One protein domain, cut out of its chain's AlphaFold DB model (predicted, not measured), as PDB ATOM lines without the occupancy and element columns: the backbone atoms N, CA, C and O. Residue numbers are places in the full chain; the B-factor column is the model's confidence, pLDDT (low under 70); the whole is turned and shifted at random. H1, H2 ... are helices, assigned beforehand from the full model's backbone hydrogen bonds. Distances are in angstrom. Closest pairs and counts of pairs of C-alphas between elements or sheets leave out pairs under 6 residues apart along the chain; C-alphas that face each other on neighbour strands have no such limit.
ATOM      1  N   ALA A  83     -11.528 -37.055  11.786       84.81
ATOM      2  CA  ALA A  83     -10.187 -36.575  12.099       84.81
ATOM      3  C   ALA A  83     -10.130 -35.950  13.502       84.81
ATOM      4  O   ALA A  83     -11.058 -35.274  13.961       84.81
ATOM      5  N   THR A  84      -9.026 -36.190  14.197       94.12
ATOM      6  CA  THR A  84      -8.770 -35.610  15.514       94.12
ATOM      7  C   THR A  84      -8.556 -34.099  15.408       94.12
ATOM      8  O   THR A  84      -8.132 -33.574  14.379       94.12
ATOM      9  N   THR A  85      -8.811 -33.360  16.493       93.50
ATOM     10  CA  THR A  85      -8.535 -31.910  16.544       93.50
ATOM     11  C   THR A  85      -7.080 -31.573  16.225       93.50
ATOM     12  O   THR A  85      -6.805 -30.516  15.663       93.50
ATOM     13  N   GLU A  86      -6.155 -32.471  16.556       95.19
ATOM     14  CA  GLU A  86      -4.737 -32.323  16.244       95.19
ATOM     15  C   GLU A  86      -4.473 -32.421  14.734       95.19
ATOM     16  O   GLU A  86      -3.864 -31.511  14.177       95.19
ATOM     17  N   GLU A  87      -5.013 -33.439  14.053       91.56
ATOM     18  CA  GLU A  87      -4.908 -33.599  12.591       91.56
ATOM     19  C   GLU A  87      -5.565 -32.436  11.834       91.56
ATOM     20  O   GLU A  87      -5.006 -31.917  10.864       91.56
ATOM     21  N   MET A  88      -6.721 -31.961  12.310       92.19
ATOM     22  CA  MET A  88      -7.397 -30.797  11.728       92.19
ATOM     23  C   MET A  88      -6.543 -29.526  11.833       92.19
ATOM     24  O   MET A  88      -6.431 -28.771  10.867       92.19
ATOM     25  N   ASN A  89      -5.920 -29.286  12.991       93.19
ATOM     26  CA  ASN A  89      -5.053 -28.124  13.189       93.19
ATOM     27  C   ASN A  89      -3.749 -28.235  12.389       93.19
ATOM     28  O   ASN A  89      -3.280 -27.226  11.865       93.19
ATOM     29  N   ALA A  90      -3.186 -29.441  12.260       93.38
ATOM     30  CA  ALA A  90      -2.025 -29.688  11.411       93.38
ATOM     31  C   ALA A  90      -2.342 -29.384   9.938       93.38
ATOM     32  O   ALA A  90      -1.589 -28.667   9.284       93.38
ATOM     33  N   THR A  91      -3.499 -29.837   9.450       92.31
ATOM     34  CA  THR A  91      -3.956 -29.579   8.076       92.31
ATOM     35  C   THR A  91      -4.131 -28.081   7.811       92.31
ATOM     36  O   THR A  91      -3.620 -27.570   6.815       92.31
ATOM     37  N   ARG A  92      -4.784 -27.343   8.727       94.38
ATOM     38  CA  ARG A  92      -4.909 -25.876   8.617       94.38
ATOM     39  C   ARG A  92      -3.551 -25.183   8.571       94.38
ATOM     40  O   ARG A  92      -3.362 -24.296   7.747       94.38
ATOM     41  N   ALA A  93      -2.607 -25.596   9.419       94.12
ATOM     42  CA  ALA A  93      -1.273 -25.003   9.456       94.12
ATOM     43  C   ALA A  93      -0.518 -25.194   8.130       94.12
ATOM     44  O   ALA A  93       0.079 -24.242   7.637       94.12
ATOM     45  N   VAL A  94      -0.593 -26.387   7.527       92.06
ATOM     46  CA  VAL A  94       0.031 -26.674   6.222       92.06
ATOM     47  C   VAL A  94      -0.587 -25.823   5.106       92.06
ATOM     48  O   VAL A  94       0.137 -25.254   4.296       92.06
ATOM     49  N   LEU A  95      -1.917 -25.687   5.075       89.69
ATOM     50  CA  LEU A  95      -2.609 -24.856   4.080       89.69
ATOM     51  C   LEU A  95      -2.310 -23.366   4.243       89.69
ATOM     52  O   LEU A  95      -2.119 -22.670   3.249       89.69
ATOM     53  N   ALA A  96      -2.280 -22.877   5.481       92.38
ATOM     54  CA  ALA A  96      -1.962 -21.486   5.769       92.38
ATOM     55  C   ALA A  96      -0.538 -21.138   5.310       92.38
ATOM     56  O   ALA A  96      -0.355 -20.106   4.668       92.38
ATOM     57  N   ASP A  97       0.432 -22.018   5.581       93.56
ATOM     58  CA  ASP A  97       1.820 -21.866   5.132       93.56
ATOM     59  C   ASP A  97       1.925 -21.908   3.599       93.56
ATOM     60  O   ASP A  97       2.539 -21.034   2.993       93.56
ATOM     61  N   TYR A  98       1.236 -22.849   2.946       90.19
ATOM     62  CA  TYR A  98       1.187 -22.938   1.483       90.19
ATOM     63  C   TYR A  98       0.625 -21.665   0.831       90.19
ATOM     64  O   TYR A  98       1.209 -21.131  -0.113       90.19
ATOM     65  N   LEU A  99      -0.505 -21.158   1.336       91.19
ATOM     66  CA  LEU A  99      -1.136 -19.945   0.816       91.19
ATOM     67  C   LEU A  99      -0.295 -18.694   1.092       91.19
ATOM     68  O   LEU A  99      -0.289 -17.779   0.277       91.19
ATOM     69  N   GLU A 100       0.430 -18.648   2.209       93.38
ATOM     70  CA  GLU A 100       1.380 -17.572   2.497       93.38
ATOM     71  C   GLU A 100       2.554 -17.579   1.516       93.38
ATOM     72  O   GLU A 100       2.864 -16.547   0.927       93.38
ATOM     73  N   GLN A 101       3.138 -18.745   1.242       91.00
ATOM     74  CA  GLN A 101       4.198 -18.847   0.242       91.00
ATOM     75  C   GLN A 101       3.693 -18.508  -1.176       91.00
ATOM     76  O   GLN A 101       4.414 -17.883  -1.951       91.00
ATOM     77  N   LEU A 102       2.454 -18.874  -1.531       86.44
ATOM     78  CA  LEU A 102       1.847 -18.451  -2.801       86.44
ATOM     79  C   LEU A 102       1.636 -16.936  -2.867       86.44
ATOM     80  O   LEU A 102       1.896 -16.340  -3.910       86.44
ATOM     81  N   GLN A 103       1.188 -16.319  -1.773       90.88
ATOM     82  CA  GLN A 103       1.054 -14.869  -1.669       90.88
ATOM     83  C   GLN A 103       2.401 -14.181  -1.920       90.88
ATOM     84  O   GLN A 103       2.459 -13.250  -2.715       90.88
ATOM     85  N   ASP A 104       3.486 -14.682  -1.323       89.12
ATOM     86  CA  ASP A 104       4.836 -14.144  -1.517       89.12
ATOM     87  C   ASP A 104       5.296 -14.204  -2.982       89.12
ATOM     88  O   ASP A 104       6.012 -13.311  -3.450       89.12
ATOM     89  N   VAL A 105       4.905 -15.253  -3.714       85.06
ATOM     90  CA  VAL A 105       5.179 -15.360  -5.153       85.06
ATOM     91  C   VAL A 105       4.331 -14.359  -5.936       85.06
ATOM     92  O   VAL A 105       4.874 -13.616  -6.750       85.06
ATOM     93  N   VAL A 106       3.025 -14.296  -5.667       84.94
ATOM     94  CA  VAL A 106       2.101 -13.365  -6.335       84.94
ATOM     95  C   VAL A 106       2.528 -11.917  -6.121       84.94
ATOM     96  O   VAL A 106       2.615 -11.167  -7.089       84.94
ATOM     97  N   ASP A 107       2.834 -11.524  -4.886       85.56
ATOM     98  CA  ASP A 107       3.265 -10.166  -4.566       85.56
ATOM     99  C   ASP A 107       4.585  -9.840  -5.270       85.56
ATOM    100  O   ASP A 107       4.753  -8.746  -5.805       85.56
ATOM    101  N   ARG A 108       5.525 -10.784  -5.352       83.44
ATOM    102  CA  ARG A 108       6.776 -10.532  -6.073       83.44
ATOM    103  C   ARG A 108       6.558 -10.301  -7.562       83.44
ATOM    104  O   ARG A 108       7.132  -9.361  -8.101       83.44
ATOM    105  N   GLU A 109       5.744 -11.132  -8.200       78.50
ATOM    106  CA  GLU A 109       5.448 -11.012  -9.630       78.50
ATOM    107  C   GLU A 109       4.617  -9.754  -9.933       78.50
ATOM    108  O   GLU A 109       4.874  -9.056 -10.911       78.50
ATOM    109  N   GLN A 110       3.657  -9.403  -9.070       76.38
ATOM    110  CA  GLN A 110       2.840  -8.194  -9.231       76.38
ATOM    111  C   GLN A 110       3.617  -6.899  -8.962       76.38
ATOM    112  O   GLN A 110       3.337  -5.877  -9.593       76.38
ATOM    113  N   PHE A 111       4.577  -6.918  -8.032       68.00
ATOM    114  CA  PHE A 111       5.345  -5.737  -7.617       68.00
ATOM    115  C   PHE A 111       6.779  -5.695  -8.169       68.00
ATOM    116  O   PHE A 111       7.572  -4.856  -7.723       68.00
ATOM    117  N   ALA A 112       7.116  -6.528  -9.160       67.19
ATOM    118  CA  ALA A 112       8.362  -6.400  -9.914       67.19
ATOM    119  C   ALA A 112       8.494  -4.974 -10.497       67.19
ATOM    120  O   ALA A 112       7.521  -4.358 -10.957       67.19
ATOM    121  N   ALA A 113       9.693  -4.396 -10.369       45.81
ATOM    122  CA  ALA A 113       9.917  -2.956 -10.452       45.81
ATOM    123  C   ALA A 113       9.480  -2.353 -11.808       45.81
ATOM    124  O   ALA A 113       9.649  -2.978 -12.857       45.81
ATOM    125  N   PRO A 114       8.963  -1.108 -11.825       43.22
ATOM    126  CA  PRO A 114       8.562  -0.435 -13.057       43.22
ATOM    127  C   PRO A 114       9.779  -0.242 -13.978       43.22
ATOM    128  O   PRO A 114      10.626   0.617 -13.728       43.22
ATOM    129  N   GLY A 115       9.869  -1.057 -15.030       51.12
ATOM    130  CA  GLY A 115      10.991  -1.086 -15.975       51.12
ATOM    131  C   GLY A 115      11.291  -2.478 -16.539       51.12
ATOM    132  O   GLY A 115      11.823  -2.575 -17.641       51.12
ATOM    133  N   GLU A 116      10.909  -3.534 -15.825       51.25
ATOM    134  CA  GLU A 116      10.829  -4.897 -16.358       51.25
ATOM    135  C   GLU A 116       9.483  -5.076 -17.069       51.25
ATOM    136  O   GLU A 116       8.541  -4.319 -16.807       51.25
ATOM    137  N   ALA A 117       9.393  -6.011 -18.019       47.59
ATOM    138  CA  ALA A 117       8.137  -6.334 -18.682       47.59
ATOM    139  C   ALA A 117       7.141  -6.810 -17.618       47.59
ATOM    140  O   ALA A 117       7.124  -7.981 -17.257       47.59
ATOM    141  N   GLN A 118       6.356  -5.880 -17.068       49.75
ATOM    142  CA  GLN A 118       5.312  -6.215 -16.119       49.75
ATOM    143  C   GLN A 118       4.399  -7.194 -16.830       49.75
ATOM    144  O   GLN A 118       3.803  -6.869 -17.860       49.75
ATOM    145  N   LEU A 119       4.305  -8.394 -16.269       49.31
ATOM    146  CA  LEU A 119       3.208  -9.295 -16.530       49.31
ATOM    147  C   LEU A 119       1.937  -8.531 -16.168       49.31
ATOM    148  O   LEU A 119       1.492  -8.522 -15.023       49.31
ATOM    149  N   THR A 120       1.358  -7.833 -17.146       48.28
ATOM    150  CA  THR A 120       0.002  -7.302 -17.061       48.28
ATOM    151  C   THR A 120      -0.934  -8.494 -17.114       48.28
ATOM    152  O   THR A 120      -1.589  -8.758 -18.122       48.28
ATOM    153  N   LEU A 121      -0.953  -9.249 -16.019       51.62
ATOM    154  CA  LEU A 121      -2.027 -10.159 -15.708       51.62
ATOM    155  C   LEU A 121      -3.313  -9.321 -15.771       51.62
ATOM    156  O   LEU A 121      -3.339  -8.199 -15.245       51.62
ATOM    157  N   PRO A 122      -4.369  -9.789 -16.461       48.38
ATOM    158  CA  PRO A 122      -5.660  -9.116 -16.401       48.38
ATOM    159  C   PRO A 122      -6.010  -8.912 -14.926       48.38
ATOM    160  O   PRO A 122      -5.746  -9.806 -14.132       48.38
ATOM    161  N   ALA A 123      -6.544  -7.732 -14.588       44.28
ATOM    162  CA  ALA A 123      -6.691  -7.139 -13.248       44.28
ATOM    163  C   ALA A 123      -7.533  -7.930 -12.212       44.28
ATOM    164  O   ALA A 123      -8.279  -7.343 -11.430       44.28
ATOM    165  N   ALA A 124      -7.461  -9.256 -12.209       55.91
ATOM    166  CA  ALA A 124      -7.804 -10.078 -11.076       55.91
ATOM    167  C   ALA A 124      -6.754  -9.812  -9.996       55.91
ATOM    168  O   ALA A 124      -5.561 -10.056 -10.176       55.91
ATOM    169  N   ASP A 125      -7.215  -9.269  -8.881       76.75
ATOM    170  CA  ASP A 125      -6.423  -9.064  -7.682       76.75
ATOM    171  C   ASP A 125      -6.106 -10.441  -7.066       76.75
ATOM    172  O   ASP A 125      -6.800 -10.922  -6.172       76.75
ATOM    173  N   LEU A 126      -5.107 -11.134  -7.629       77.69
ATOM    174  CA  LEU A 126      -4.682 -12.469  -7.183       77.69
ATOM    175  C   LEU A 126      -4.276 -12.453  -5.705       77.69
ATOM    176  O   LEU A 126      -4.547 -13.414  -4.992       77.69
ATOM    177  N   SER A 127      -3.709 -11.337  -5.246       83.62
ATOM    178  CA  SER A 127      -3.387 -11.082  -3.844       83.62
ATOM    179  C   SER A 127      -4.654 -11.120  -2.973       83.62
ATOM    180  O   SER A 127      -4.721 -11.870  -1.999       83.62
ATOM    181  N   SER A 128      -5.736 -10.445  -3.379       81.38
ATOM    182  CA  SER A 128      -7.030 -10.559  -2.685       81.38
ATOM    183  C   SER A 128      -7.635 -11.968  -2.723       81.38
ATOM    184  O   SER A 128      -8.285 -12.382  -1.760       81.38
ATOM    185  N   ALA A 129      -7.431 -12.724  -3.808       78.62
ATOM    186  CA  ALA A 129      -7.948 -14.086  -3.925       78.62
ATOM    187  C   ALA A 129      -7.235 -15.043  -2.958       78.62
ATOM    188  O   ALA A 129      -7.898 -15.804  -2.251       78.62
ATOM    189  N   VAL A 130      -5.904 -14.965  -2.872       85.31
ATOM    190  CA  VAL A 130      -5.106 -15.759  -1.925       85.31
ATOM    191  C   VAL A 130      -5.423 -15.354  -0.482       85.31
ATOM    192  O   VAL A 130      -5.638 -16.228   0.359       85.31
ATOM    193  N   ALA A 131      -5.576 -14.056  -0.200       86.94
ATOM    194  CA  ALA A 131      -6.032 -13.577   1.105       86.94
ATOM    195  C   ALA A 131      -7.422 -14.129   1.483       86.94
ATOM    196  O   ALA A 131      -7.600 -14.636   2.590       86.94
ATOM    197  N   SER A 132      -8.380 -14.127   0.548       84.12
ATOM    198  CA  SER A 132      -9.721 -14.696   0.768       84.12
ATOM    199  C   SER A 132      -9.663 -16.205   1.034       84.12
ATOM    200  O   SER A 132     -10.378 -16.718   1.893       84.12
ATOM    201  N   ALA A 133      -8.792 -16.935   0.328       84.50
ATOM    202  CA  ALA A 133      -8.601 -18.365   0.566       84.50
ATOM    203  C   ALA A 133      -8.033 -18.646   1.964       84.50
ATOM    204  O   ALA A 133      -8.467 -19.604   2.600       84.50
ATOM    205  N   ARG A 134      -7.119 -17.804   2.472       91.56
ATOM    206  CA  ARG A 134      -6.594 -17.929   3.844       91.56
ATOM    207  C   ARG A 134      -7.700 -17.773   4.885       91.56
ATOM    208  O   ARG A 134      -7.752 -18.567   5.817       91.56
ATOM    209  N   GLU A 135      -8.595 -16.801   4.708       90.69
ATOM    210  CA  GLU A 135      -9.750 -16.624   5.602       90.69
ATOM    211  C   GLU A 135     -10.675 -17.851   5.575       90.69
ATOM    212  O   GLU A 135     -11.090 -18.337   6.625       90.69
ATOM    213  N   LEU A 136     -10.927 -18.424   4.395       88.56
ATOM    214  CA  LEU A 136     -11.788 -19.602   4.247       88.56
ATOM    215  C   LEU A 136     -11.203 -20.881   4.855       88.56
ATOM    216  O   LEU A 136     -11.966 -21.727   5.315       88.56
ATOM    217  N   VAL A 137      -9.875 -21.035   4.896       91.62
ATOM    218  CA  VAL A 137      -9.227 -22.190   5.550       91.62
ATOM    219  C   VAL A 137      -9.560 -22.245   7.049       91.62
ATOM    220  O   VAL A 137      -9.733 -23.336   7.603       91.62
ATOM    221  N   GLU A 138      -9.721 -21.091   7.699       92.50
ATOM    222  CA  GLU A 138     -10.141 -21.012   9.105       92.50
ATOM    223  C   GLU A 138     -11.610 -21.420   9.300       92.50
ATOM    224  O   GLU A 138     -11.977 -21.951  10.352       92.50
ATOM    225  N   GLU A 139     -12.449 -21.239   8.275       91.56
ATOM    226  CA  GLU A 139     -13.873 -21.592   8.298       91.56
ATOM    227  C   GLU A 139     -14.150 -23.074   7.993       91.56
ATOM    228  O   GLU A 139     -15.251 -23.556   8.274       91.56
ATOM    229  N   LEU A 140     -13.165 -23.818   7.468       88.19
ATOM    230  CA  LEU A 140     -13.337 -25.233   7.129       88.19
ATOM    231  C   LEU A 140     -13.699 -26.062   8.366       88.19
ATOM    232  O   LEU A 140     -13.033 -26.020   9.411       88.19
ATOM    233  N   ASN A 141     -14.747 -26.871   8.226       91.31
ATOM    234  CA  ASN A 141     -15.175 -27.801   9.260       91.31
ATOM    235  C   ASN A 141     -14.323 -29.086   9.255       91.31
ATOM    236  O   ASN A 141     -13.515 -29.329   8.361       91.31
ATOM    237  N   GLY A 142     -14.496 -29.939  10.269       88.81
ATOM    238  CA  GLY A 142     -13.644 -31.120  10.429       88.81
ATOM    239  C   GLY A 142     -13.766 -32.179   9.335       88.81
ATOM    240  O   GLY A 142     -12.791 -32.868   9.049       88.81
ATOM    241  N   VAL A 143     -14.929 -32.288   8.689       86.44
ATOM    242  CA  VAL A 143     -15.121 -33.203   7.555       86.44
ATOM    243  C   VAL A 143     -14.392 -32.668   6.325       86.44
ATOM    244  O   VAL A 143     -13.702 -33.425   5.647       86.44
ATOM    245  N   GLU A 144     -14.494 -31.363   6.066       86.31
ATOM    246  CA  GLU A 144     -13.789 -30.705   4.960       86.31
ATOM    247  C   GLU A 144     -12.270 -30.774   5.142       86.31
ATOM    248  O   GLU A 144     -11.562 -31.125   4.203       86.31
ATOM    249  N   LEU A 145     -11.768 -30.520   6.355       89.06
ATOM    250  CA  LEU A 145     -10.338 -30.621   6.662       89.06
ATOM    251  C   LEU A 145      -9.822 -32.047   6.576       89.06
ATOM    252  O   LEU A 145      -8.717 -32.249   6.096       89.06
ATOM    253  N   SER A 146     -10.604 -33.040   7.003       86.00
ATOM    254  CA  SER A 146     -10.205 -34.440   6.858       86.00
ATOM    255  C   SER A 146     -10.114 -34.853   5.390       86.00
ATOM    256  O   SER A 146      -9.183 -35.560   5.013       86.00
ATOM    257  N   ALA A 147     -11.069 -34.421   4.560       81.44
ATOM    258  CA  ALA A 147     -11.045 -34.693   3.126       81.44
ATOM    259  C   ALA A 147      -9.867 -33.981   2.446       81.44
ATOM    260  O   ALA A 147      -9.162 -34.584   1.642       81.44
ATOM    261  N   LEU A 148      -9.625 -32.720   2.806       83.19
ATOM    262  CA  LEU A 148      -8.520 -31.934   2.270       83.19
ATOM    263  C   LEU A 148      -7.164 -32.486   2.721       83.19
ATOM    264  O   LEU A 148      -6.277 -32.632   1.893       83.19
ATOM    265  N   GLY A 149      -7.026 -32.879   3.988       86.06
ATOM    266  CA  GLY A 149      -5.833 -33.544   4.514       86.06
ATOM    267  C   GLY A 149      -5.501 -34.821   3.744       86.06
ATOM    268  O   GLY A 149      -4.370 -34.988   3.315       86.06
ATOM    269  N   ALA A 150      -6.499 -35.659   3.441       82.25
ATOM    270  CA  ALA A 150      -6.287 -36.861   2.632       82.25
ATOM    271  C   ALA A 150      -5.802 -36.550   1.202       82.25
ATOM    272  O   ALA A 150      -4.981 -37.283   0.656       82.25
ATOM    273  N   VAL A 151      -6.293 -35.464   0.594       75.12
ATOM    274  CA  VAL A 151      -5.827 -35.006  -0.728       75.12
ATOM    275  C   VAL A 151      -4.397 -34.466  -0.655       75.12
ATOM    276  O   VAL A 151      -3.595 -34.754  -1.540       75.12
ATOM    277  N   LEU A 152      -4.072 -33.708   0.395       81.69
ATOM    278  CA  LEU A 152      -2.732 -33.167   0.626       81.69
ATOM    279  C   LEU A 152      -1.713 -34.282   0.879       81.69
ATOM    280  O   LEU A 152      -0.652 -34.279   0.265       81.69
ATOM    281  N   ASP A 153      -2.058 -35.271   1.703       80.44
ATOM    282  CA  ASP A 153      -1.201 -36.422   2.001       80.44
ATOM    283  C   ASP A 153      -0.965 -37.302   0.764       80.44
ATOM    284  O   ASP A 153       0.116 -37.868   0.594       80.44
ATOM    285  N   ALA A 154      -1.959 -37.405  -0.125       75.88
ATOM    286  CA  ALA A 154      -1.811 -38.100  -1.400       75.88
ATOM    287  C   ALA A 154      -0.893 -37.348  -2.381       75.88
ATOM    288  O   ALA A 154      -0.373 -37.954  -3.315       75.88
ATOM    289  N   ASN A 155      -0.673 -36.045  -2.184       75.19
ATOM    290  CA  ASN A 155       0.161 -35.217  -3.043       75.19
ATOM    291  C   ASN A 155       1.439 -34.793  -2.308       75.19
ATOM    292  O   ASN A 155       1.555 -33.676  -1.805       75.19
ATOM    293  N   VAL A 156       2.420 -35.699  -2.275       72.31
ATOM    294  CA  VAL A 156       3.670 -35.550  -1.502       72.31
ATOM    295  C   VAL A 156       4.454 -34.276  -1.859       72.31
ATOM    296  O   VAL A 156       5.176 -33.744  -1.022       72.31
ATOM    297  N   GLY A 157       4.287 -33.757  -3.081       77.81
ATOM    298  CA  GLY A 157       4.938 -32.533  -3.549       77.81
ATOM    299  C   GLY A 157       4.192 -31.238  -3.221       77.81
ATOM    300  O   GLY A 157       4.733 -30.166  -3.478       77.81
ATOM    301  N   PHE A 158       2.971 -31.291  -2.671       78.56
ATOM    302  CA  PHE A 158       2.121 -30.108  -2.497       78.56
ATOM    303  C   PHE A 158       2.810 -28.996  -1.697       78.56
ATOM    304  O   PHE A 158       2.841 -27.851  -2.137       78.56
ATOM    305  N   SER A 159       3.428 -29.327  -0.563       81.56
ATOM    306  CA  SER A 159       4.119 -28.345   0.285       81.56
ATOM    307  C   SER A 159       5.365 -27.736  -0.367       81.56
ATOM    308  O   SER A 159       5.793 -26.653   0.027       81.56
ATOM    309  N   GLU A 160       5.945 -28.392  -1.374       83.38
ATOM    310  CA  GLU A 160       7.138 -27.913  -2.075       83.38
ATOM    311  C   GLU A 160       6.809 -27.008  -3.270       83.38
ATOM    312  O   GLU A 160       7.688 -26.282  -3.743       83.38
ATOM    313  N   GLN A 161       5.562 -27.021  -3.757       81.31
ATOM    314  CA  GLN A 161       5.159 -26.285  -4.960       81.31
ATOM    315  C   GLN A 161       5.407 -24.776  -4.864       81.31
ATOM    316  O   GLN A 161       5.993 -24.238  -5.806       81.31
ATOM    317  N   PRO A 162       5.038 -24.066  -3.777       84.62
ATOM    318  CA  PRO A 162       5.258 -22.626  -3.719       84.62
ATOM    319  C   PRO A 162       6.747 -22.291  -3.701       84.62
ATOM    320  O   PRO A 162       7.168 -21.364  -4.378       84.62
ATOM    321  N   ALA A 163       7.573 -23.093  -3.022       80.69
ATOM    322  CA  ALA A 163       9.024 -22.934  -3.029       80.69
ATOM    323  C   ALA A 163       9.648 -23.254  -4.402       80.69
ATOM    324  O   ALA A 163      10.624 -22.620  -4.800       80.69
ATOM    325  N   ALA A 164       9.118 -24.235  -5.137       74.12
ATOM    326  CA  ALA A 164       9.541 -24.517  -6.508       74.12
ATOM    327  C   ALA A 164       9.188 -23.354  -7.443       74.12
ATOM    328  O   ALA A 164      10.037 -22.917  -8.220       74.12
ATOM    329  N   LEU A 165       7.981 -22.806  -7.297       74.31
ATOM    330  CA  LEU A 165       7.519 -21.642  -8.039       74.31
ATOM    331  C   LEU A 165       8.312 -20.378  -7.673       74.31
ATOM    332  O   LEU A 165       8.712 -19.619  -8.547       74.31
ATOM    333  N   ASP A 166       8.629 -20.192  -6.394       81.88
ATOM    334  CA  ASP A 166       9.490 -19.126  -5.887       81.88
ATOM    335  C   ASP A 166      10.901 -19.217  -6.476       81.88
ATOM    336  O   ASP A 166      11.455 -18.215  -6.929       81.88
ATOM    337  N   ARG A 167      11.485 -20.421  -6.520       79.25
ATOM    338  CA  ARG A 167      12.789 -20.659  -7.153       79.25
ATOM    339  C   ARG A 167      12.750 -20.383  -8.649       79.25
ATOM    340  O   ARG A 167      13.708 -19.811  -9.149       79.25
ATOM    341  N   ALA A 168      11.680 -20.775  -9.336       67.25
ATOM    342  CA  ALA A 168      11.453 -20.481 -10.747       67.25
ATOM    343  C   ALA A 168      11.344 -18.970 -11.016       67.25
ATOM    344  O   ALA A 168      12.027 -18.443 -11.890       67.25
ATOM    345  N   ALA A 169      10.560 -18.262 -10.204       70.94
ATOM    346  CA  ALA A 169      10.437 -16.809 -10.250       70.94
ATOM    347  C   ALA A 169      11.789 -16.113 -10.008       70.94
ATOM    348  O   ALA A 169      12.156 -15.180 -10.714       70.94
ATOM    349  N   ARG A 170      12.585 -16.595  -9.039       75.25
ATOM    350  CA  ARG A 170      13.913 -16.030  -8.719       75.25
ATOM    351  C   ARG A 170      15.017 -16.406  -9.701       75.25
ATOM    352  O   ARG A 170      15.994 -15.670  -9.803       75.25
ATOM    353  N   SER A 171      14.939 -17.574 -10.334       63.47
ATOM    354  CA  SER A 171      15.944 -18.025 -11.303       63.47
ATOM    355  C   SER A 171      15.803 -17.318 -12.650       63.47
ATOM    356  O   SER A 171      16.699 -17.422 -13.487       63.47
ATOM    357  N   ASN A 172      14.728 -16.547 -12.823       54.75
ATOM    358  CA  ASN A 172      14.565 -15.575 -13.887       54.75
ATOM    359  C   ASN A 172      15.617 -14.451 -13.702       54.75
ATOM    360  O   ASN A 172      15.568 -13.719 -12.709       54.75
ATOM    361  N   PRO A 173      16.636 -14.336 -14.576       45.88
ATOM    362  CA  PRO A 173      17.829 -13.532 -14.320       45.88
ATOM    363  C   PRO A 173      17.580 -12.048 -14.624       45.88
ATOM    364  O   PRO A 173      18.168 -11.486 -15.541       45.88
ATOM    365  N   PHE A 174      16.733 -11.391 -13.837       45.69
ATOM    366  CA  PHE A 174      16.493  -9.946 -13.932       45.69
ATOM    367  C   PHE A 174      17.368  -9.111 -12.974       45.69
ATOM    368  O   PHE A 174      17.129  -7.922 -12.780       45.69
ATOM    369  N   PRO A 245      19.856 -10.604 -21.710       73.31
ATOM    370  CA  PRO A 245      19.869 -12.052 -21.541       73.31
ATOM    371  C   PRO A 245      18.450 -12.549 -21.260       73.31
ATOM    372  O   PRO A 245      17.807 -12.090 -20.320       73.31
ATOM    373  N   GLN A 246      17.967 -13.475 -22.086       80.06
ATOM    374  CA  GLN A 246      16.671 -14.106 -21.866       80.06
ATOM    375  C   GLN A 246      16.785 -15.174 -20.769       80.06
ATOM    376  O   GLN A 246      17.849 -15.792 -20.623       80.06
ATOM    377  N   PRO A 247      15.718 -15.423 -19.993       73.12
ATOM    378  CA  PRO A 247      15.641 -16.618 -19.164       73.12
ATOM    379  C   PRO A 247      15.885 -17.889 -19.973       73.12
ATOM    380  O   PRO A 247      15.531 -17.979 -21.148       73.12
ATOM    381  N   SER A 248      16.456 -18.910 -19.329       80.06
ATOM    382  CA  SER A 248      16.620 -20.212 -19.976       80.06
ATOM    383  C   SER A 248      15.250 -20.789 -20.347       80.06
ATOM    384  O   SER A 248      14.406 -20.950 -19.460       80.06
ATOM    385  N   LEU A 249      15.066 -21.169 -21.616       76.56
ATOM    386  CA  LEU A 249      13.854 -21.839 -22.113       76.56
ATOM    387  C   LEU A 249      13.474 -23.043 -21.248       76.56
ATOM    388  O   LEU A 249      12.315 -23.200 -20.879       76.56
ATOM    389  N   ARG A 250      14.476 -23.833 -20.840       71.50
ATOM    390  CA  ARG A 250      14.309 -24.974 -19.935       71.50
ATOM    391  C   ARG A 250      13.644 -24.562 -18.619       71.50
ATOM    392  O   ARG A 250      12.640 -25.145 -18.229       71.50
ATOM    393  N   GLY A 251      14.164 -23.529 -17.953       71.62
ATOM    394  CA  GLY A 251      13.590 -23.016 -16.706       71.62
ATOM    395  C   GLY A 251      12.148 -22.529 -16.867       71.62
ATOM    396  O   GLY A 251      11.295 -22.885 -16.054       71.62
ATOM    397  N   LEU A 252      11.848 -21.780 -17.934       73.88
ATOM    398  CA  LEU A 252      10.486 -21.311 -18.214       73.88
ATOM    399  C   LEU A 252       9.519 -22.464 -18.502       73.88
ATOM    400  O   LEU A 252       8.425 -22.489 -17.943       73.88
ATOM    401  N   PHE A 253       9.940 -23.440 -19.307       78.06
ATOM    402  CA  PHE A 253       9.146 -24.621 -19.634       78.06
ATOM    403  C   PHE A 253       8.786 -25.428 -18.385       78.06
ATOM    404  O   PHE A 253       7.613 -25.722 -18.162       78.06
ATOM    405  N   TYR A 254       9.766 -25.729 -17.529       73.44
ATOM    406  CA  TYR A 254       9.513 -26.466 -16.289       73.44
ATOM    407  C   TYR A 254       8.570 -25.719 -15.351       73.44
ATOM    408  O   TYR A 254       7.679 -26.317 -14.752       73.44
ATOM    409  N   SER A 255       8.727 -24.401 -15.261       73.62
ATOM    410  CA  SER A 255       7.866 -23.558 -14.433       73.62
ATOM    411  C   SER A 255       6.424 -23.571 -14.944       73.62
ATOM    412  O   SER A 255       5.490 -23.748 -14.161       73.62
ATOM    413  N   TYR A 256       6.244 -23.425 -16.261       81.25
ATOM    414  CA  TYR A 256       4.946 -23.515 -16.927       81.25
ATOM    415  C   TYR A 256       4.294 -24.879 -16.680       81.25
ATOM    416  O   TYR A 256       3.144 -24.954 -16.248       81.25
ATOM    417  N   TRP A 257       5.049 -25.955 -16.902       81.62
ATOM    418  CA  TRP A 257       4.561 -27.320 -16.767       81.62
ATOM    419  C   TRP A 257       4.112 -27.624 -15.331       81.62
ATOM    420  O   TRP A 257       3.015 -28.146 -15.127       81.62
ATOM    421  N   VAL A 258       4.902 -27.223 -14.325       69.75
ATOM    422  CA  VAL A 258       4.526 -27.368 -12.910       69.75
ATOM    423  C   VAL A 258       3.244 -26.588 -12.613       69.75
ATOM    424  O   VAL A 258       2.313 -27.151 -12.040       69.75
ATOM    425  N   ALA A 259       3.144 -25.325 -13.042       72.25
ATOM    426  CA  ALA A 259       1.944 -24.515 -12.825       72.25
ATOM    427  C   ALA A 259       0.690 -25.148 -13.461       72.25
ATOM    428  O   ALA A 259      -0.362 -25.223 -12.820       72.25
ATOM    429  N   ALA A 260       0.812 -25.679 -14.682       72.31
ATOM    430  CA  ALA A 260      -0.270 -26.365 -15.383       72.31
ATOM    431  C   ALA A 260      -0.715 -27.657 -14.673       72.31
ATOM    432  O   ALA A 260      -1.913 -27.934 -14.583       72.31
ATOM    433  N   GLN A 261       0.223 -28.432 -14.118       73.06
ATOM    434  CA  GLN A 261      -0.100 -29.642 -13.357       73.06
ATOM    435  C   GLN A 261      -0.830 -29.328 -12.051       73.06
ATOM    436  O   GLN A 261      -1.801 -30.006 -11.711       73.06
ATOM    437  N   ILE A 262      -0.409 -28.278 -11.341       68.88
ATOM    438  CA  ILE A 262      -1.080 -27.843 -10.111       68.88
ATOM    439  C   ILE A 262      -2.505 -27.386 -10.427       68.88
ATOM    440  O   ILE A 262      -3.441 -27.793  -9.736       68.88
ATOM    441  N   ALA A 263      -2.689 -26.617 -11.503       72.44
ATOM    442  CA  ALA A 263      -4.016 -26.237 -11.968       72.44
ATOM    443  C   ALA A 263      -4.857 -27.487 -12.281       72.44
ATOM    444  O   ALA A 263      -5.959 -27.652 -11.763       72.44
ATOM    445  N   SER A 264      -4.334 -28.432 -13.061       70.62
ATOM    446  CA  SER A 264      -5.050 -29.672 -13.390       70.62
ATOM    447  C   SER A 264      -5.480 -30.456 -12.140       70.62
ATOM    448  O   SER A 264      -6.648 -30.836 -12.019       70.62
ATOM    449  N   ALA A 265      -4.575 -30.625 -11.171       67.69
ATOM    450  CA  ALA A 265      -4.862 -31.297  -9.908       67.69
ATOM    451  C   ALA A 265      -5.948 -30.565  -9.105       67.69
ATOM    452  O   ALA A 265      -6.917 -31.190  -8.679       67.69
ATOM    453  N   ALA A 266      -5.844 -29.239  -8.970       72.19
ATOM    454  CA  ALA A 266      -6.835 -28.428  -8.267       72.19
ATOM    455  C   ALA A 266      -8.226 -28.515  -8.919       72.19
ATOM    456  O   ALA A 266      -9.229 -28.633  -8.216       72.19
ATOM    457  N   ASN A 267      -8.295 -28.535 -10.255       75.50
ATOM    458  CA  ASN A 267      -9.546 -28.713 -10.995       75.50
ATOM    459  C   ASN A 267     -10.142 -30.116 -10.799       75.50
ATOM    460  O   ASN A 267     -11.348 -30.256 -10.603       75.50
ATOM    461  N   ALA A 268      -9.308 -31.159 -10.820       68.19
ATOM    462  CA  ALA A 268      -9.748 -32.528 -10.564       68.19
ATOM    463  C   ALA A 268     -10.290 -32.686  -9.137       68.19
ATOM    464  O   ALA A 268     -11.339 -33.303  -8.943       68.19
ATOM    465  N   THR A 269      -9.625 -32.077  -8.148       69.81
ATOM    466  CA  THR A 269     -10.132 -32.020  -6.774       69.81
ATOM    467  C   THR A 269     -11.460 -31.276  -6.727       69.81
ATOM    468  O   THR A 269     -12.421 -31.834  -6.208       69.81
ATOM    469  N   ALA A 270     -11.558 -30.083  -7.325       71.44
ATOM    470  CA  ALA A 270     -12.790 -29.295  -7.351       71.44
ATOM    471  C   ALA A 270     -13.975 -30.069  -7.958       71.44
ATOM    472  O   ALA A 270     -15.076 -30.046  -7.414       71.44
ATOM    473  N   ALA A 271     -13.739 -30.811  -9.044       70.62
ATOM    474  CA  ALA A 271     -14.751 -31.639  -9.699       70.62
ATOM    475  C   ALA A 271     -15.162 -32.880  -8.878       70.62
ATOM    476  O   ALA A 271     -16.268 -33.390  -9.056       70.62
ATOM    477  N   GLY A 272     -14.286 -33.374  -7.997       69.44
ATOM    478  CA  GLY A 272     -14.559 -34.504  -7.105       69.44
ATOM    479  C   GLY A 272     -15.322 -34.132  -5.830       69.44
ATOM    480  O   GLY A 272     -15.816 -35.022  -5.134       69.44
ATOM    481  N   ILE A 273     -15.432 -32.838  -5.510       75.62
ATOM    482  CA  ILE A 273     -16.150 -32.363  -4.324       75.62
ATOM    483  C   ILE A 273     -17.666 -32.523  -4.542       75.62
ATOM    484  O   ILE A 273     -18.206 -32.016  -5.527       75.62
ATOM    485  N   PRO A 274     -18.402 -33.178  -3.622       76.00
ATOM    486  CA  PRO A 274     -19.856 -33.251  -3.701       76.00
ATOM    487  C   PRO A 274     -20.483 -31.849  -3.707       76.00
ATOM    488  O   PRO A 274     -20.165 -31.023  -2.855       76.00
ATOM    489  N   SER A 275     -21.455 -31.604  -4.590       67.12
ATOM    490  CA  SER A 275     -22.129 -30.302  -4.776       67.12
ATOM    491  C   SER A 275     -23.003 -29.828  -3.599       67.12
ATOM    492  O   SER A 275     -23.786 -28.883  -3.727       67.12
ATOM    493  N   ALA A 276     -22.902 -30.473  -2.436       71.56
ATOM    494  CA  ALA A 276     -23.623 -30.076  -1.239       71.56
ATOM    495  C   ALA A 276     -23.031 -28.784  -0.652       71.56
ATOM    496  O   ALA A 276     -21.817 -28.593  -0.610       71.56
ATOM    497  N   THR A 277     -23.893 -27.923  -0.108       64.06
ATOM    498  CA  THR A 277     -23.508 -26.652   0.538       64.06
ATOM    499  C   THR A 277     -22.488 -26.818   1.669       64.06
ATOM    500  O   THR A 277     -21.833 -25.854   2.047       64.06
ATOM    501  N   THR A 278     -22.345 -28.031   2.206       72.31
ATOM    502  CA  THR A 278     -21.363 -28.411   3.231       72.31
ATOM    503  C   THR A 278     -19.913 -28.465   2.748       72.31
ATOM    504  O   THR A 278     -19.055 -28.676   3.594       72.31
ATOM    505  N   TYR A 279     -19.647 -28.300   1.445       78.25
ATOM    506  CA  TYR A 279     -18.295 -28.262   0.866       78.25
ATOM    507  C   TYR A 279     -18.002 -26.965   0.092       78.25
ATOM    508  O   TYR A 279     -17.094 -26.910  -0.745       78.25
ATOM    509  N   ALA A 280     -18.794 -25.913   0.322       71.81
ATOM    510  CA  ALA A 280     -18.646 -24.648  -0.392       71.81
ATOM    511  C   ALA A 280     -17.262 -24.021  -0.153       71.81
ATOM    512  O   ALA A 280     -16.627 -23.580  -1.108       71.81
ATOM    513  N   ALA A 281     -16.760 -24.050   1.084       69.75
ATOM    514  CA  ALA A 281     -15.447 -23.506   1.421       69.75
ATOM    515  C   ALA A 281     -14.318 -24.289   0.729       69.75
ATOM    516  O   ALA A 281     -13.443 -23.684   0.110       69.75
ATOM    517  N   LEU A 282     -14.390 -25.624   0.719       73.12
ATOM    518  CA  LEU A 282     -13.432 -26.474   0.000       73.12
ATOM    519  C   LEU A 282     -13.430 -26.207  -1.517       73.12
ATOM    520  O   LEU A 282     -12.373 -26.154  -2.149       73.12
ATOM    521  N   THR A 283     -14.611 -25.991  -2.100       74.75
ATOM    522  CA  THR A 283     -14.765 -25.652  -3.526       74.75
ATOM    523  C   THR A 283     -14.148 -24.289  -3.842       74.75
ATOM    524  O   THR A 283     -13.501 -24.124  -4.873       74.75
ATOM    525  N   ILE A 284     -14.303 -23.306  -2.950       74.00
ATOM    526  CA  ILE A 284     -13.707 -21.980  -3.142       74.00
ATOM    527  C   ILE A 284     -12.181 -22.054  -3.026       74.00
ATOM    528  O   ILE A 284     -11.494 -21.519  -3.890       74.00
ATOM    529  N   VAL A 285     -11.640 -22.750  -2.021       72.75
ATOM    530  CA  VAL A 285     -10.183 -22.892  -1.843       72.75
ATOM    531  C   VAL A 285      -9.546 -23.577  -3.056       72.75
ATOM    532  O   VAL A 285      -8.579 -23.063  -3.616       72.75
ATOM    533  N   THR A 286     -10.118 -24.691  -3.522       74.69
ATOM    534  CA  THR A 286      -9.632 -25.388  -4.729       74.69
ATOM    535  C   THR A 286      -9.779 -24.534  -5.990       74.69
ATOM    536  O   THR A 286      -8.866 -24.501  -6.814       74.69
ATOM    537  N   GLY A 287     -10.866 -23.767  -6.107       74.94
ATOM    538  CA  GLY A 287     -11.066 -22.798  -7.184       74.94
ATOM    539  C   GLY A 287     -10.038 -21.662  -7.191       74.94
ATOM    540  O   GLY A 287      -9.577 -21.274  -8.263       74.94
ATOM    541  N   VAL A 288      -9.632 -21.151  -6.024       76.50
ATOM    542  CA  VAL A 288      -8.578 -20.126  -5.916       76.50
ATOM    543  C   VAL A 288      -7.224 -20.702  -6.314       76.50
ATOM    544  O   VAL A 288      -6.535 -20.088  -7.126       76.50
ATOM    545  N   ILE A 289      -6.860 -21.887  -5.810       74.88
ATOM    546  CA  ILE A 289      -5.603 -22.554  -6.187       74.88
ATOM    547  C   ILE A 289      -5.560 -22.760  -7.703       74.88
ATOM    548  O   ILE A 289      -4.570 -22.397  -8.340       74.88
ATOM    549  N   TRP A 290      -6.650 -23.260  -8.296       85.12
ATOM    550  CA  TRP A 290      -6.781 -23.402  -9.746       85.12
ATOM    551  C   TRP A 290      -6.616 -22.068 -10.478       85.12
ATOM    552  O   TRP A 290      -5.825 -21.970 -11.411       85.12
ATOM    553  N   GLY A 291      -7.335 -21.026 -10.053       73.06
ATOM    554  CA  GLY A 291      -7.303 -19.720 -10.709       73.06
ATOM    555  C   GLY A 291      -5.916 -19.076 -10.682       73.06
ATOM    556  O   GLY A 291      -5.451 -18.585 -11.710       73.06
ATOM    557  N   VAL A 292      -5.239 -19.117  -9.533       75.56
ATOM    558  CA  VAL A 292      -3.890 -18.556  -9.356       75.56
ATOM    559  C   VAL A 292      -2.876 -19.323 -10.203       75.56
ATOM    560  O   VAL A 292      -2.145 -18.720 -10.985       75.56
ATOM    561  N   THR A 293      -2.865 -20.652 -10.110       74.94
ATOM    562  CA  THR A 293      -1.903 -21.497 -10.840       74.94
ATOM    563  C   THR A 293      -2.119 -21.458 -12.349       74.94
ATOM    564  O   THR A 293      -1.147 -21.399 -13.097       74.94
ATOM    565  N   ASN A 294      -3.368 -21.377 -12.812       78.38
ATOM    566  CA  ASN A 294      -3.678 -21.208 -14.229       78.38
ATOM    567  C   ASN A 294      -3.253 -19.823 -14.753       78.38
ATOM    568  O   ASN A 294      -2.704 -19.718 -15.845       78.38
ATOM    569  N   ALA A 295      -3.440 -18.756 -13.967       70.88
ATOM    570  CA  ALA A 295      -2.958 -17.422 -14.336       70.88
ATOM    571  C   ALA A 295      -1.425 -17.377 -14.453       70.88
ATOM    572  O   ALA A 295      -0.894 -16.793 -15.398       70.88
ATOM    573  N   ILE A 296      -0.723 -18.039 -13.531       76.94
ATOM    574  CA  ILE A 296       0.733 -18.209 -13.579       76.94
ATOM    575  C   ILE A 296       1.151 -19.029 -14.807       76.94
ATOM    576  O   ILE A 296       2.089 -18.645 -15.498       76.94
ATOM    577  N   ALA A 297       0.450 -20.123 -15.120       77.62
ATOM    578  CA  ALA A 297       0.739 -20.931 -16.303       77.62
ATOM    579  C   ALA A 297       0.619 -20.099 -17.593       77.62
ATOM    580  O   ALA A 297       1.546 -20.091 -18.393       77.62
ATOM    581  N   ILE A 298      -0.451 -19.313 -17.752       76.19
ATOM    582  CA  ILE A 298      -0.640 -18.426 -18.915       76.19
ATOM    583  C   ILE A 298       0.480 -17.373 -19.006       76.19
ATOM    584  O   ILE A 298       1.011 -17.098 -20.082       76.19
ATOM    585  N   ALA A 299       0.867 -16.781 -17.873       73.38
ATOM    586  CA  ALA A 299       1.972 -15.826 -17.801       73.38
ATOM    587  C   ALA A 299       3.314 -16.436 -18.241       73.38
ATOM    588  O   ALA A 299       4.083 -15.818 -18.988       73.38
ATOM    589  N   LEU A 300       3.584 -17.661 -17.789       80.31
ATOM    590  CA  LEU A 300       4.791 -18.403 -18.132       80.31
ATOM    591  C   LEU A 300       4.774 -18.875 -19.588       80.31
ATOM    592  O   LEU A 300       5.814 -18.817 -20.233       80.31
ATOM    593  N   GLU A 301       3.616 -19.255 -20.132       85.38
ATOM    594  CA  GLU A 301       3.443 -19.595 -21.551       85.38
ATOM    595  C   GLU A 301       3.796 -18.405 -22.452       85.38
ATOM    596  O   GLU A 301       4.607 -18.537 -23.364       85.38
ATOM    597  N   HIS A 302       3.276 -17.210 -22.151       76.75
ATOM    598  CA  HIS A 302       3.637 -15.991 -22.882       76.75
ATOM    599  C   HIS A 302       5.136 -15.678 -22.800       76.75
ATOM    600  O   HIS A 302       5.750 -15.299 -23.798       76.75
ATOM    601  N   SER A 303       5.733 -15.848 -21.618       78.00
ATOM    602  CA  SER A 303       7.170 -15.634 -21.420       78.00
ATOM    603  C   SER A 303       8.005 -16.664 -22.187       78.00
ATOM    604  O   SER A 303       9.034 -16.310 -22.756       78.00
ATOM    605  N   LEU A 304       7.547 -17.919 -22.244       82.50
ATOM    606  CA  LEU A 304       8.174 -19.002 -22.998       82.50
ATOM    607  C   LEU A 304       8.130 -18.728 -24.502       82.50
ATOM    608  O   LEU A 304       9.167 -18.816 -25.149       82.50
ATOM    609  N   MET A 305       6.971 -18.330 -25.038       78.31
ATOM    610  CA  MET A 305       6.833 -17.953 -26.449       78.31
ATOM    611  C   MET A 305       7.756 -16.785 -26.813       78.31
ATOM    612  O   MET A 305       8.455 -16.841 -27.819       78.31
ATOM    613  N   TYR A 306       7.818 -15.752 -25.967       81.31
ATOM    614  CA  TYR A 306       8.704 -14.607 -26.191       81.31
ATOM    615  C   TYR A 306      10.191 -14.994 -26.134       81.31
ATOM    616  O   TYR A 306      10.977 -14.591 -26.992       81.31
ATOM    617  N   ALA A 307      10.593 -15.798 -25.145       80.44
ATOM    618  CA  ALA A 307      11.964 -16.288 -25.042       80.44
ATOM    619  C   ALA A 307      12.342 -17.168 -26.245       80.44
ATOM    620  O   ALA A 307      13.474 -17.087 -26.724       80.44
ATOM    621  N   GLN A 308      11.399 -17.966 -26.757       83.56
ATOM    622  CA  GLN A 308      11.596 -18.805 -27.937       83.56
ATOM    623  C   GLN A 308      11.793 -17.955 -29.195       83.56
ATOM    624  O   GLN A 308      12.777 -18.155 -29.901       83.56
ATOM    625  N   ASP A 309      10.948 -16.944 -29.413       81.50
ATOM    626  CA  ASP A 309      11.107 -15.991 -30.518       81.50
ATOM    627  C   ASP A 309      12.485 -15.298 -30.477       81.50
ATOM    628  O   ASP A 309      13.124 -15.081 -31.511       81.50
ATOM    629  N   CYS A 310      12.976 -14.975 -29.275       84.25
ATOM    630  CA  CYS A 310      14.291 -14.372 -29.089       84.25
ATOM    631  C   CYS A 310      15.455 -15.336 -29.349       84.25
ATOM    632  O   CYS A 310      16.444 -14.935 -29.973       84.25
ATOM    633  N   GLU A 311      15.365 -16.590 -28.902       83.69
ATOM    634  CA  GLU A 311      16.395 -17.593 -29.188       83.69
ATOM    635  C   GLU A 311      16.424 -17.924 -30.687       83.69
ATOM    636  O   GLU A 311      17.506 -17.965 -31.276       83.69
ATOM    637  N   ASP A 312      15.261 -18.017 -31.338       80.38
ATOM    638  CA  ASP A 312      15.133 -18.187 -32.788       80.38
ATOM    639  C   ASP A 312      15.760 -17.007 -33.541       80.38
ATOM    640  O   ASP A 312      16.493 -17.189 -34.522       80.38
ATOM    641  N   ALA A 313      15.536 -15.771 -33.085       80.06
ATOM    642  CA  ALA A 313      16.177 -14.588 -33.652       80.06
ATOM    643  C   ALA A 313      17.708 -14.624 -33.473       80.06
ATOM    644  O   ALA A 313      18.451 -14.347 -34.424       80.06
ATOM    645  N   ALA A 314      18.200 -15.016 -32.294       79.81
ATOM    646  CA  ALA A 314      19.627 -15.135 -32.001       79.81
ATOM    647  C   ALA A 314      20.295 -16.272 -32.792       79.81
ATOM    648  O   ALA A 314      21.421 -16.121 -33.279       79.81
ATOM    649  N   GLN A 315      19.618 -17.407 -32.958       77.94
ATOM    650  CA  GLN A 315      20.069 -18.514 -33.793       77.94
ATOM    651  C   GLN A 315      20.104 -18.098 -35.262       77.94
ATOM    652  O   GLN A 315      21.123 -18.289 -35.921       77.94
ATOM    653  N   ASN A 316      19.064 -17.426 -35.761       73.12
ATOM    654  CA  ASN A 316      19.053 -16.867 -37.113       73.12
ATOM    655  C   ASN A 316      20.192 -15.859 -37.333       73.12
ATOM    656  O   ASN A 316      20.813 -15.845 -38.400       73.12
ATOM    657  N   ALA A 317      20.514 -15.038 -36.331       75.06
ATOM    658  CA  ALA A 317      21.658 -14.135 -36.381       75.06
ATOM    659  C   ALA A 317      22.993 -14.898 -36.424       75.06
ATOM    660  O   ALA A 317      23.848 -14.558 -37.241       75.06
ATOM    661  N   ARG A 318      23.158 -15.955 -35.613       76.81
ATOM    662  CA  ARG A 318      24.342 -16.837 -35.623       76.81
ATOM    663  C   ARG A 318      24.508 -17.572 -36.951       76.81
ATOM    664  O   ARG A 318      25.609 -17.601 -37.488       76.81
ATOM    665  N   VAL A 319      23.426 -18.085 -37.534       72.50
ATOM    666  CA  VAL A 319      23.449 -18.710 -38.864       72.50
ATOM    667  C   VAL A 319      23.891 -17.694 -39.921       72.50
ATOM    668  O   VAL A 319      24.744 -17.999 -40.750       72.50
ATOM    669  N   ARG A 320      23.384 -16.455 -39.866       68.44
ATOM    670  CA  ARG A 320      23.780 -15.391 -40.807       68.44
ATOM    671  C   ARG A 320      25.237 -14.952 -40.658       68.44
ATOM    672  O   ARG A 320      25.858 -14.650 -41.671       68.44
ATOM    673  N   THR A 321      25.774 -14.888 -39.441       71.56
ATOM    674  CA  THR A 321      27.165 -14.462 -39.196       71.56
ATOM    675  C   THR A 321      28.179 -15.594 -39.353       71.56
ATOM    676  O   THR A 321      29.324 -15.326 -39.707       71.56
ATOM    677  N   GLY A 322      27.766 -16.844 -39.125       67.25
ATOM    678  CA  GLY A 322      28.582 -18.045 -39.313       67.25
ATOM    679  C   GLY A 322      28.707 -18.488 -40.773       67.25
ATOM    680  O   GLY A 322      29.661 -19.179 -41.130       67.25
ATOM    681  N   LEU A 323      27.788 -18.060 -41.645       67.25
ATOM    682  CA  LEU A 323      27.939 -18.232 -43.086       67.25
ATOM    683  C   LEU A 323      29.122 -17.391 -43.576       67.25
ATOM    684  O   LEU A 323      29.082 -16.160 -43.565       67.25
TER     685      LEU A 323
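AT A GLANCE: This is residues 83 to 174 and 245 to 323 of the 559 residues of an uncharacterized protein of Ilumatobacter sp (UniProt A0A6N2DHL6). What shape? H1, H2, H4, H5 and H6 form an up-and-down bundle, with H3 at one end and residues 312 to 323 sticking out. What size? The printed part, 171 residues with six named helices, is all helix, only just loose, close to compact, with radius of gyration of the C-alphas 18.8 A and spans 70, 31 and 27 A.

HOW THE PARTS SIT: Which hairpins? H1, residues 85 to 110, forms one with H2, 126 to 139, and H5, 249 to 272, with H6, 277 to 322. What else touches? H2 and H6 touch, closest at C-alphas 133 and 285, 5.4 A apart. H4, 158 to 171, touches H1 and H5. Every O i to N i+4 pair in H1 and H5 is within hydrogen-bond range.

IN THESE COORDINATES: The start? H1 begins at C-alpha 85 (-8.535, -31.910, 16.544). The end? H6, 66.1 A long, ends at C-alpha 322 (28.582, -18.045, -39.313).

THE WHOLE: Any cut? C-alphas 174 and 245 are 8.6 A apart across it. Low confidence? The model's pLDDT is under 70 at, among others, residues 111 to 124 and residues 171 to 174.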